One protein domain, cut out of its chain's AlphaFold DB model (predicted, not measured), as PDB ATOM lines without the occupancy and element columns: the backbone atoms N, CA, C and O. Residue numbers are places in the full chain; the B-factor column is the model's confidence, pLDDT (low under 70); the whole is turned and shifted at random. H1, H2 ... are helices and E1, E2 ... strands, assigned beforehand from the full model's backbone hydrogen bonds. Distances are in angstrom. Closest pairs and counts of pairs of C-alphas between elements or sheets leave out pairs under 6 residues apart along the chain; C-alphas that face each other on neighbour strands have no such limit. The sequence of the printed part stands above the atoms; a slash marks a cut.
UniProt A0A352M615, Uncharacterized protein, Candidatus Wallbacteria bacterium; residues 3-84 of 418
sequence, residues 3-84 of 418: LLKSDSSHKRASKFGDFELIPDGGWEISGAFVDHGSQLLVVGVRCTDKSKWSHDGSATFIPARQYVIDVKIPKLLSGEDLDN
ATOM      1  N   LEU A   3     341.767 207.843 281.029       88.69
ATOM      2  CA  LEU A   3     340.876 206.690 280.984       88.69
ATOM      3  C   LEU A   3     339.458 207.155 281.336       88.69
ATOM      4  O   LEU A   3     339.189 207.476 282.494       88.69
ATOM      5  N   LEU A   4     338.556 207.199 280.353       86.88
ATOM      6  CA  LEU A   4     337.163 207.593 280.575       86.88
ATOM      7  C   LEU A   4     336.287 206.354 280.746       86.88
ATOM      8  O   LEU A   4     336.121 205.572 279.812       86.88
ATOM      9  N   LYS A   5     335.714 206.179 281.937       84.12
ATOM     10  CA  LYS A   5     334.796 205.072 282.237       84.12
ATOM     11  C   LYS A   5     333.398 205.367 281.703       84.12
ATOM     12  O   LYS A   5     333.015 206.530 281.577       84.12
ATOM     13  N   SER A   6     332.637 204.314 281.424       81.06
ATOM     14  CA  SER A   6     331.192 204.441 281.235       81.06
ATOM     15  C   SER A   6     330.516 205.006 282.484       81.06
ATOM     16  O   SER A   6     330.870 204.644 283.607       81.06
ATOM     17  N   ASP A   7     329.503 205.841 282.279       80.12
ATOM     18  CA  ASP A   7     328.574 206.273 283.322       80.12
ATOM     19  C   ASP A   7     327.120 206.007 282.894       80.12
ATOM     20  O   ASP A   7     326.854 205.462 281.819       80.12
ATOM     21  N   SER A   8     326.160 206.352 283.754       73.31
ATOM     22  CA  SER A   8     324.731 206.126 283.504       73.31
ATOM     23  C   SER A   8     324.182 206.873 282.281       73.31
ATOM     24  O   SER A   8     323.117 206.506 281.787       73.31
ATOM     25  N   SER A   9     324.889 207.895 281.791       74.62
ATOM     26  CA  SER A   9     324.474 208.769 280.687       74.62
ATOM     27  C   SER A   9     325.283 208.535 279.403       74.62
ATOM     28  O   SER A   9     324.773 208.778 278.312       74.62
ATOM     29  N   HIS A  10     326.515 208.024 279.506       75.94
ATOM     30  CA  HIS A  10     327.419 207.778 278.383       75.94
ATOM     31  C   HIS A  10     328.065 206.397 278.502       75.94
ATOM     32  O   HIS A  10     329.032 206.194 279.240       75.94
ATOM     33  N   LYS A  11     327.555 205.445 277.716       77.81
ATOM     34  CA  LYS A  11     328.203 204.144 277.541       77.81
ATOM     35  C   LYS A  11     329.419 204.302 276.633       77.81
ATOM     36  O   LYS A  11     329.285 204.718 275.485       77.81
ATOM     37  N   ARG A  12     330.592 203.951 277.147       80.19
ATOM     38  CA  ARG A  12     331.869 203.912 276.432       80.19
ATOM     39  C   ARG A  12     332.313 202.461 276.348       80.19
ATOM     40  O   ARG A  12     332.380 201.790 277.369       80.19
ATOM     41  N   ALA A  13     332.611 201.980 275.150       74.50
ATOM     42  CA  ALA A  13     333.062 200.612 274.946       74.50
ATOM     43  C   ALA A  13     334.295 200.606 274.045       74.50
ATOM     44  O   ALA A  13     334.311 201.233 272.986       74.50
ATOM     45  N   SER A  14     335.313 199.866 274.465       81.00
ATOM     46  CA  SER A  14     336.466 199.513 273.649       81.00
ATOM     47  C   SER A  14     336.552 197.997 273.521       81.00
ATOM     48  O   SER A  14     335.906 197.248 274.256       81.00
ATOM     49  N   LYS A  15     337.432 197.520 272.637       82.56
ATOM     50  CA  LYS A  15     337.740 196.086 272.531       82.56
ATOM     51  C   LYS A  15     338.359 195.481 273.806       82.56
ATOM     52  O   LYS A  15     338.548 194.273 273.855       82.56
ATOM     53  N   PHE A  16     338.686 196.301 274.810       82.25
ATOM     54  CA  PHE A  16     339.329 195.884 276.057       82.25
ATOM     55  C   PHE A  16     338.471 196.116 277.312       82.25
ATOM     56  O   PHE A  16     338.930 195.827 278.415       82.25
ATOM     57  N   GLY A  17     337.248 196.639 277.165       82.94
ATOM     58  CA  GLY A  17     336.317 196.876 278.272       82.94
ATOM     59  C   GLY A  17     335.483 198.150 278.118       82.94
ATOM     60  O   GLY A  17     335.604 198.876 277.128       82.94
ATOM     61  N   ASP A  18     334.661 198.439 279.130       85.94
ATOM     62  CA  ASP A  18     333.688 199.546 279.150       85.94
ATOM     63  C   ASP A  18     334.316 200.915 279.492       85.94
ATOM     64  O   ASP A  18     333.857 201.664 280.366       85.94
ATOM     65  N   PHE A  19     335.413 201.234 278.808       87.25
ATOM     66  CA  PHE A  19     336.152 202.484 278.934       87.25
ATOM     67  C   PHE A  19     336.727 202.927 277.586       87.25
ATOM     68  O   PHE A  19     336.880 202.136 276.656       87.25
ATOM     69  N   GLU A  20     337.088 204.203 277.505       88.94
ATOM     70  CA  GLU A  20     337.748 204.822 276.358       88.94
ATOM     71  C   GLU A  20     339.133 205.348 276.752       88.94
ATOM     72  O   GLU A  20     339.326 205.871 277.855       88.94
ATOM     73  N   LEU A  21     340.098 205.199 275.841       90.62
ATOM     74  CA  LEU A  21     341.478 205.650 276.009       90.62
ATOM     75  C   LEU A  21     341.702 206.932 275.217       90.62
ATOM     76  O   LEU A  21     341.588 206.927 273.993       90.62
ATOM     77  N   ILE A  22     342.073 208.005 275.912       90.38
ATOM     78  CA  ILE A  22     342.360 209.297 275.289       90.38
ATOM     79  C   ILE A  22     343.844 209.621 275.490       90.38
ATOM     80  O   ILE A  22     344.265 209.873 276.628       90.38
ATOM     81  N   PRO A  23     344.674 209.586 274.430       91.25
ATOM     82  CA  PRO A  23     346.079 209.967 274.533       91.25
ATOM     83  C   PRO A  23     346.217 211.462 274.855       91.25
ATOM     84  O   PRO A  23     345.311 212.257 274.608       91.25
ATOM     85  N   ASP A  24     347.357 211.849 275.431       89.62
ATOM     86  CA  ASP A  24     347.628 213.264 275.706       89.62
ATOM     87  C   ASP A  24     347.780 214.051 274.396       89.62
ATOM     88  O   ASP A  24     348.165 213.496 273.367       89.62
ATOM     89  N   GLY A  25     347.530 215.363 274.431       91.38
ATOM     90  CA  GLY A  25     347.715 216.221 273.258       91.38
ATOM     91  C   GLY A  25     349.119 216.079 272.651       91.38
ATOM     92  O   GLY A  25     350.120 216.127 273.367       91.38
ATOM     93  N   GLY A  26     349.195 215.887 271.330       91.12
ATOM     94  CA  GLY A  26     350.458 215.635 270.620       91.12
ATOM     95  C   GLY A  26     350.950 214.180 270.671       91.12
ATOM     96  O   GLY A  26     352.092 213.908 270.292       91.12
ATOM     97  N   TRP A  27     350.109 213.252 271.135       94.38
ATOM     98  CA  TRP A  27     350.358 211.813 271.135       94.38
ATOM     99  C   TRP A  27     349.187 211.062 270.506       94.38
ATOM    100  O   TRP A  27     348.033 211.468 270.627       94.38
ATOM    101  N   GLU A  28     349.477 209.934 269.870       94.88
ATOM    102  CA  GLU A  28     348.466 209.015 269.349       94.88
ATOM    103  C   GLU A  28     348.756 207.582 269.794       94.88
ATOM    104  O   GLU A  28     349.910 207.219 270.030       94.88
ATOM    105  N   ILE A  29     347.710 206.762 269.913       93.81
ATOM    106  CA  ILE A  29     347.856 205.339 270.233       93.81
ATOM    107  C   ILE A  29     348.509 204.642 269.040       93.81
ATOM    108  O   ILE A  29     347.962 204.635 267.940       93.81
ATOM    109  N   SER A  30     349.676 204.045 269.267       92.69
ATOM    110  CA  SER A  30     350.420 203.300 268.249       92.69
ATOM    111  C   SER A  30     350.129 201.800 268.284       92.69
ATOM    112  O   SER A  30     350.360 201.111 267.297       92.69
ATOM    113  N   GLY A  31     349.634 201.284 269.411       93.31
ATOM    114  CA  GLY A  31     349.273 199.879 269.571       93.31
ATOM    115  C   GLY A  31     348.767 199.581 270.977       93.31
ATOM    116  O   GLY A  31     349.036 200.332 271.913       93.31
ATOM    117  N   ALA A  32     348.025 198.487 271.127       94.31
ATOM    118  CA  ALA A  32     347.575 198.010 272.426       94.31
ATOM    119  C   ALA A  32     347.395 196.490 272.409       94.31
ATOM    120  O   ALA A  32     346.799 195.965 271.464       94.31
ATOM    121  N   PHE A  33     347.872 195.819 273.453       94.81
ATOM    122  CA  PHE A  33     347.795 194.368 273.623       94.81
ATOM    123  C   PHE A  33     347.624 194.009 275.101       94.81
ATOM    124  O   PHE A  33     347.976 194.793 275.980       94.81
ATOM    125  N   VAL A  34     347.078 192.828 275.379       94.75
ATOM    126  CA  VAL A  34     347.045 192.280 276.741       94.75
ATOM    127  C   VAL A  34     348.334 191.503 276.959       94.75
ATOM    128  O   VAL A  34     348.671 190.630 276.162       94.75
ATOM    129  N   ASP A  35     349.072 191.842 278.009       95.81
ATOM    130  CA  ASP A  35     350.309 191.157 278.351       95.81
ATOM    131  C   ASP A  35     350.042 189.703 278.748       95.81
ATOM    132  O   ASP A  35     349.200 189.418 279.604       95.81
ATOM    133  N   HIS A  36     350.800 188.782 278.159       94.69
ATOM    134  CA  HIS A  36     350.631 187.353 278.379       94.69
ATOM    135  C   HIS A  36     350.831 186.967 279.852       94.69
ATOM    136  O   HIS A  36     350.074 186.161 280.390       94.69
ATOM    137  N   GLY A  37     351.857 187.512 280.514       90.69
ATOM    138  CA  GLY A  37     352.226 187.110 281.873       90.69
ATOM    139  C   GLY A  37     351.289 187.665 282.945       90.69
ATOM    140  O   GLY A  37     350.837 186.933 283.820       90.69
ATOM    141  N   SER A  38     350.992 188.959 282.870       93.44
ATOM    142  CA  SER A  38     350.257 189.697 283.904       93.44
ATOM    143  C   SER A  38     348.774 189.886 283.618       93.44
ATOM    144  O   SER A  38     348.022 190.219 284.532       93.44
ATOM    145  N   GLN A  39     348.346 189.686 282.368       93.81
ATOM    146  CA  GLN A  39     346.989 189.979 281.896       93.81
ATOM    147  C   GLN A  39     346.601 191.466 282.014       93.81
ATOM    148  O   GLN A  39     345.419 191.813 281.980       93.81
ATOM    149  N   LEU A  40     347.591 192.355 282.137       95.38
ATOM    150  CA  LEU A  40     347.400 193.802 282.102       95.38
ATOM    151  C   LEU A  40     347.313 194.290 280.655       95.38
ATOM    152  O   LEU A  40     347.999 193.781 279.769       95.38
ATOM    153  N   LEU A  41     346.490 195.305 280.407       96.00
ATOM    154  CA  LEU A  41     346.437 195.962 279.106       96.00
ATOM    155  C   LEU A  41     347.610 196.933 278.982       96.00
ATOM    156  O   LEU A  41     347.759 197.857 279.780       96.00
ATOM    157  N   VAL A  42     348.404 196.753 277.938       96.00
ATOM    158  CA  VAL A  42     349.565 197.575 277.619       96.00
ATOM    159  C   VAL A  42     349.247 198.411 276.391       96.00
ATOM    160  O   VAL A  42     348.875 197.882 275.346       96.00
ATOM    161  N   VAL A  43     349.392 199.726 276.514       95.19
ATOM    162  CA  VAL A  43     349.061 200.700 275.470       95.19
ATOM    163  C   VAL A  43     350.307 201.498 275.126       95.19
ATOM    164  O   VAL A  43     350.839 202.239 275.951       95.19
ATOM    165  N   GLY A  44     350.774 201.346 273.891       94.62
ATOM    166  CA  GLY A  44     351.825 202.172 273.319       94.62
ATOM    167  C   GLY A  44     351.239 203.445 272.719       94.62
ATOM    168  O   GLY A  44     350.230 203.403 272.011       94.62
ATOM    169  N   VAL A  45     351.892 204.573 272.971       94.62
ATOM    170  CA  VAL A  45     351.626 205.833 272.274       94.62
ATOM    171  C   VAL A  45     352.894 206.344 271.609       94.62
ATOM    172  O   VAL A  45     353.998 206.121 272.105       94.62
ATOM    173  N   ARG A  46     352.737 207.083 270.514       94.31
ATOM    174  CA  ARG A  46     353.837 207.758 269.818       94.31
ATOM    175  C   ARG A  46     353.553 209.242 269.645       94.31
ATOM    176  O   ARG A  46     352.395 209.647 269.549       94.31
ATOM    177  N   CYS A  47     354.606 210.048 269.633       93.50
ATOM    178  CA  CYS A  47     354.488 211.492 269.496       93.50
ATOM    179  C   CYS A  47     354.147 211.874 268.049       93.50
ATOM    180  O   CYS A  47     354.828 211.451 267.114       93.50
ATOM    181  N   THR A  48     353.115 212.697 267.861       93.25
ATOM    182  CA  THR A  48     352.688 213.187 266.540       93.25
ATOM    183  C   THR A  48     353.392 214.479 266.127       93.25
ATOM    184  O   THR A  48     353.397 214.838 264.950       93.25
ATOM    185  N   ASP A  49     354.024 215.164 267.081       92.38
ATOM    186  CA  ASP A  49     354.804 216.372 266.841       92.38
ATOM    187  C   ASP A  49     356.163 216.023 266.223       92.38
ATOM    188  O   ASP A  49     357.114 215.642 266.911       92.38
ATOM    189  N   LYS A  50     356.246 216.186 264.900       90.69
ATOM    190  CA  LYS A  50     357.449 215.902 264.109       90.69
ATOM    191  C   LYS A  50     358.666 216.724 264.529       90.69
ATOM    192  O   LYS A  50     359.780 216.285 264.278       90.69
ATOM    193  N   SER A  51     358.486 217.878 265.179       90.12
ATOM    194  CA  SER A  51     359.620 218.679 265.669       90.12
ATOM    195  C   SER A  51     360.407 217.982 266.784       90.12
ATOM    196  O   SER A  51     361.551 218.337 267.047       90.12
ATOM    197  N   LYS A  52     359.805 216.969 267.423       88.94
ATOM    198  CA  LYS A  52     360.417 216.162 268.487       88.94
ATOM    199  C   LYS A  52     361.008 214.849 267.982       88.94
ATOM    200  O   LYS A  52     361.490 214.057 268.789       88.94
ATOM    201  N   TRP A  53     360.909 214.573 266.684       92.31
ATOM    202  CA  TRP A  53     361.486 213.375 266.087       92.31
ATOM    203  C   TRP A  53     362.974 213.610 265.850       92.31
ATOM    204  O   TRP A  53     363.380 214.714 265.487       92.31
ATOM    205  N   SER A  54     363.790 212.580 266.055       89.94
ATOM    206  CA  SER A  54     365.212 212.630 265.720       89.94
ATOM    207  C   SER A  54     365.516 211.740 264.521       89.94
ATOM    208  O   SER A  54     364.823 210.756 264.254       89.94
ATOM    209  N   HIS A  55     366.552 212.114 263.778       87.94
ATOM    210  CA  HIS A  55     366.988 211.418 262.576       87.94
ATOM    211  C   HIS A  55     368.456 211.024 262.731       87.94
ATOM    212  O   HIS A  55     369.274 211.866 263.099       87.94
ATOM    213  N   ASP A  56     368.769 209.764 262.442       77.75
ATOM    214  CA  ASP A  56     370.137 209.246 262.371       77.75
ATOM    215  C   ASP A  56     370.302 208.488 261.052       77.75
ATOM    216  O   ASP A  56     369.719 207.419 260.845       77.75
ATOM    217  N   GLY A  57     371.007 209.098 260.099       82.44
ATOM    218  CA  GLY A  57     371.055 208.613 258.720       82.44
ATOM    219  C   GLY A  57     369.652 208.461 258.115       82.44
ATOM    220  O   GLY A  57     368.890 209.424 258.031       82.44
ATOM    221  N   SER A  58     369.301 207.242 257.692       78.38
ATOM    222  CA  SER A  58     367.967 206.905 257.172       78.38
ATOM    223  C   SER A  58     366.951 206.515 258.255       78.38
ATOM    224  O   SER A  58     365.781 206.294 257.939       78.38
ATOM    225  N   ALA A  59     367.366 206.391 259.520       77.06
ATOM    226  CA  ALA A  59     366.489 206.011 260.619       77.06
ATOM    227  C   ALA A  59     365.789 207.242 261.212       77.06
ATOM    228  O   ALA A  59     366.405 208.272 261.477       77.06
ATOM    229  N   THR A  60     364.479 207.128 261.437       87.75
ATOM    230  CA  THR A  60     363.687 208.140 262.148       87.75
ATOM    231  C   THR A  60     363.250 207.573 263.488       87.75
ATOM    232  O   THR A  60     362.533 206.573 263.538       87.75
ATOM    233  N   PHE A  61     363.653 208.227 264.571       87.25
ATOM    234  CA  PHE A  61     363.271 207.869 265.926       87.25
ATOM    235  C   PHE A  61     362.104 208.741 266.367       87.25
ATOM    236  O   PHE A  61     362.210 209.960 266.517       87.25
ATOM    237  N   ILE A  62     360.969 208.085 266.577       90.56
ATOM    238  CA  ILE A  62     359.748 208.722 267.055       90.56
ATOM    239  C   ILE A  62     359.661 208.471 268.561       90.56
ATOM    240  O   ILE A  62     359.623 207.305 268.967       90.56
ATOM    241  N   PRO A  63     359.599 209.519 269.405       91.50
ATOM    242  CA  PRO A  63     359.385 209.343 270.833       91.50
ATOM    243  C   PRO A  63     358.124 208.514 271.094       91.50
ATOM    244  O   PRO A  63     357.038 208.842 270.608       91.50
ATOM    245  N   ALA A  64     358.275 207.448 271.874       91.00
ATOM    246  CA  ALA A  64     357.199 206.538 272.242       91.00
ATOM    247  C   ALA A  64     357.088 206.438 273.763       91.00
ATOM    248  O   ALA A  64     358.072 206.646 274.472       91.00
ATOM    249  N   ARG A  65     355.890 206.128 274.262       92.19
ATOM    250  CA  ARG A  65     355.636 205.841 275.677       92.19
ATOM    251  C   ARG A  65     354.749 204.623 275.826       92.19
ATOM    252  O   ARG A  65     353.964 204.311 274.931       92.19
ATOM    253  N   GLN A  66     354.845 203.983 276.979       93.38
ATOM    254  CA  GLN A  66     353.979 202.879 277.357       93.38
ATOM    255  C   GLN A  66     353.112 203.260 278.557       93.38
ATOM    256  O   GLN A  66     353.537 203.968 279.468       93.38
ATOM    257  N   TYR A  67     351.877 202.777 278.537       93.69
ATOM    258  CA  TYR A  67     350.932 202.856 279.635       93.69
ATOM    259  C   TYR A  67     350.420 201.459 279.961       93.69
ATOM    260  O   TYR A  67     350.171 200.668 279.051       93.69
ATOM    261  N   VAL A  68     350.235 201.175 281.247       94.81
ATOM    262  CA  VAL A  68     349.755 199.878 281.732       94.81
ATOM    263  C   VAL A  68     348.444 200.083 282.478       94.81
ATOM    264  O   VAL A  68     348.310 201.019 283.266       94.81
ATOM    265  N   ILE A  69     347.453 199.247 282.191       94.81
ATOM    266  CA  ILE A  69     346.093 199.368 282.708       94.81
ATOM    267  C   ILE A  69     345.653 198.020 283.269       94.81
ATOM    268  O   ILE A  69     345.716 197.002 282.578       94.81
ATOM    269  N   ASP A  70     345.132 198.025 284.492       93.19
ATOM    270  CA  ASP A  70     344.339 196.902 284.987       93.19
ATOM    271  C   ASP A  70     342.918 197.029 284.431       93.19
ATOM    272  O   ASP A  70     342.205 197.988 284.724       93.19
ATOM    273  N   VAL A  71     342.508 196.086 283.582       88.31
ATOM    274  CA  VAL A  71     341.177 196.101 282.956       88.31
ATOM    275  C   VAL A  71     340.067 195.634 283.896       88.31
ATOM    276  O   VAL A  71     338.908 195.983 283.681       88.31
ATOM    277  N   LYS A  72     340.396 194.871 284.948       86.38
ATOM    278  CA  LYS A  72     339.425 194.398 285.949       86.38
ATOM    279  C   LYS A  72     339.017 195.534 286.872       86.38
ATOM    280  O   LYS A  72     337.850 195.657 287.234       86.38
ATOM    281  N   ILE A  73     339.981 196.377 287.229       86.44
ATOM    282  CA  ILE A  73     339.757 197.615 287.969       86.44
ATOM    283  C   ILE A  73     340.240 198.744 287.067       86.44
ATOM    284  O   ILE A  73     341.375 199.162 287.260       86.44
ATOM    285  N   PRO A  74     339.427 199.236 286.101       83.31
ATOM    286  CA  PRO A  74     339.880 200.142 285.047       83.31
ATOM    287  C   PRO A  74     340.633 201.343 285.629       83.31
ATOM    288  O   PRO A  74     340.034 202.330 286.069       83.31
ATOM    289  N   LYS A  75     341.957 201.213 285.697       90.56
ATOM    290  CA  LYS A  75     342.883 202.106 286.393       90.56
ATOM    291  C   LYS A  75     344.184 202.096 285.613       90.56
ATOM    292  O   LYS A  75     344.737 201.040 285.314       90.56
ATOM    293  N   LEU A  76     344.662 203.296 285.308       92.44
ATOM    294  CA  LEU A  76     346.011 203.499 284.810       92.44
ATOM    295  C   LEU A  76     346.994 203.244 285.956       92.44
ATOM    296  O   LEU A  76     346.907 203.913 286.986       92.44
ATOM    297  N   LEU A  77     347.888 202.275 285.787       92.69
ATOM    298  CA  LEU A  77     348.857 201.897 286.809       92.69
ATOM    299  C   LEU A  77     350.068 202.831 286.748       92.69
ATOM    300  O   LEU A  77     350.679 203.021 285.694       92.69
ATOM    301  N   SER A  78     350.394 203.429 287.891       89.19
ATOM    302  CA  SER A  78     351.657 204.130 288.115       89.19
ATOM    303  C   SER A  78     352.802 203.140 288.350       89.19
ATOM    304  O   SER A  78     352.576 201.945 288.527       89.19
ATOM    305  N   GLY A  79     354.041 203.634 288.413       85.44
ATOM    306  CA  GLY A  79     355.178 202.796 288.791       85.44
ATOM    307  C   GLY A  79     354.979 202.112 290.150       85.44
ATOM    308  O   GLY A  79     355.231 200.918 290.265       85.44
ATOM    309  N   GLU A  80     354.500 202.831 291.162       87.38
ATOM    310  CA  GLU A  80     354.242 202.263 292.496       87.38
ATOM    311  C   GLU A  80     353.122 201.216 292.468       87.38
ATOM    312  O   GLU A  80     353.175 200.216 293.177       87.38
ATOM    313  N   ASP A  81     352.121 201.396 291.600       91.94
ATOM    314  CA  ASP A  81     351.075 200.389 291.431       91.94
ATOM    315  C   ASP A  81     351.647 199.070 290.893       91.94
ATOM    316  O   ASP A  81     351.216 198.006 291.336       91.94
ATOM    317  N   LEU A  82     352.623 199.134 289.977       92.06
ATOM    318  CA  LEU A  82     353.252 197.961 289.361       92.06
ATOM    319  C   LEU A  82     354.067 197.115 290.351       92.06
ATOM    320  O   LEU A  82     354.194 195.911 290.126       92.06
ATOM    321  N   ASP A  83     354.524 197.676 291.476       90.69
ATOM    322  CA  ASP A  83     355.176 196.903 292.550       90.69
ATOM    323  C   ASP A  83     354.245 195.864 293.183       90.69
ATOM    324  O   ASP A  83     354.703 194.868 293.737       90.69
ATOM    325  N   ASN A  84     352.929 196.062 293.071       91.56
ATOM    326  CA  ASN A  84     351.949 195.080 293.532       91.56
ATOM    327  C   ASN A  84     351.796 193.900 292.559       91.56
ATOM    328  O   ASN A  84     351.219 192.879 292.929       91.56
TER     329      ASN A  84
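AT A GLANCE: This is residues 3 to 84 of the 418 residues of an uncharacterized protein of Candidatus Wallbacteria bacterium (UniProt A0A352M615). A strongly twisted sheet of four strands, E3, E4, E7 and E8, makes the body, and a small hairpin projects at each end of the long axis: E1 and E2 with a long loop at one, E5 and E6 at the other, where residues 55 to 60 stick out free. The one short helix, H1, only grazes the sheet. You have 82 printed residues, in the order E1 to E8 and then H1; the sheet E3 - E4 - E7 - E8 is antiparallel throughout, and the class is mostly strand. The whole is loose and elongated, with a radius of gyration of the C-alphas of 15.1 A and spans of 50 by 32 by 21 A.

IN THESE COORDINATES: Find C-alpha 3 at (340.876, 206.690, 280.984), where E1, residues 3 to 5, begins. After residues 6 to 18 you reach E2, residues 19 to 22. E3, residues 27 to 34, begins at C-alpha 27, (350.358, 211.813, 271.135), spans 20.6 A and bends by 52 degrees at residue 30. E4, residues 41 to 47, spans 20.0 A. Next come E5, residues 54 to 56, and E6, residues 59 to 61; E6 runs on into E7, residues 64 to 70 and 20.5 A long, across a break of 2 residues at 48 degrees. E8 is residues 75 to 77, and H1, residues 79 to 82, ends at C-alpha 82, (353.252, 197.961, 289.361).

HOW THE PARTS SIT: Start at the hairpin of E1 and E2: N 4 and O 20 are 2.9 A apart, within hydrogen-bond range. The closest C-alphas of E1 and E8 are those of Leu 3 and Leu 76, 7.2 A apart. E2 and E3 are only just apart, at 8.5 A. In the sheet, look at N 30 and O 44, 2.9 A, across the hairpin of E3 and E4; at N 43 and O 67, 2.8 A, between the inner strands E4 and E7; and at N 77 and O 68, 2.8 A, across the hairpin of E7 and E8. In the hairpin of E5 and E6, N 61 and O 54 are 2.8 A apart. H1 and E7 are near each other, with 6 pairs of C-alphas within 10 A. H1 is too short for an O i to N i+4 pair; its one O i to N i+3 pair is within range.

THE WHOLE: The two C-alphas farthest apart are those of Ser 8 and Gly 57, 52.6 A. The printed part has no cut. The link from E1 to E2, 13 residues, is long. The mean pLDDT of the printed part is 88.9, and no printed residue is under 70.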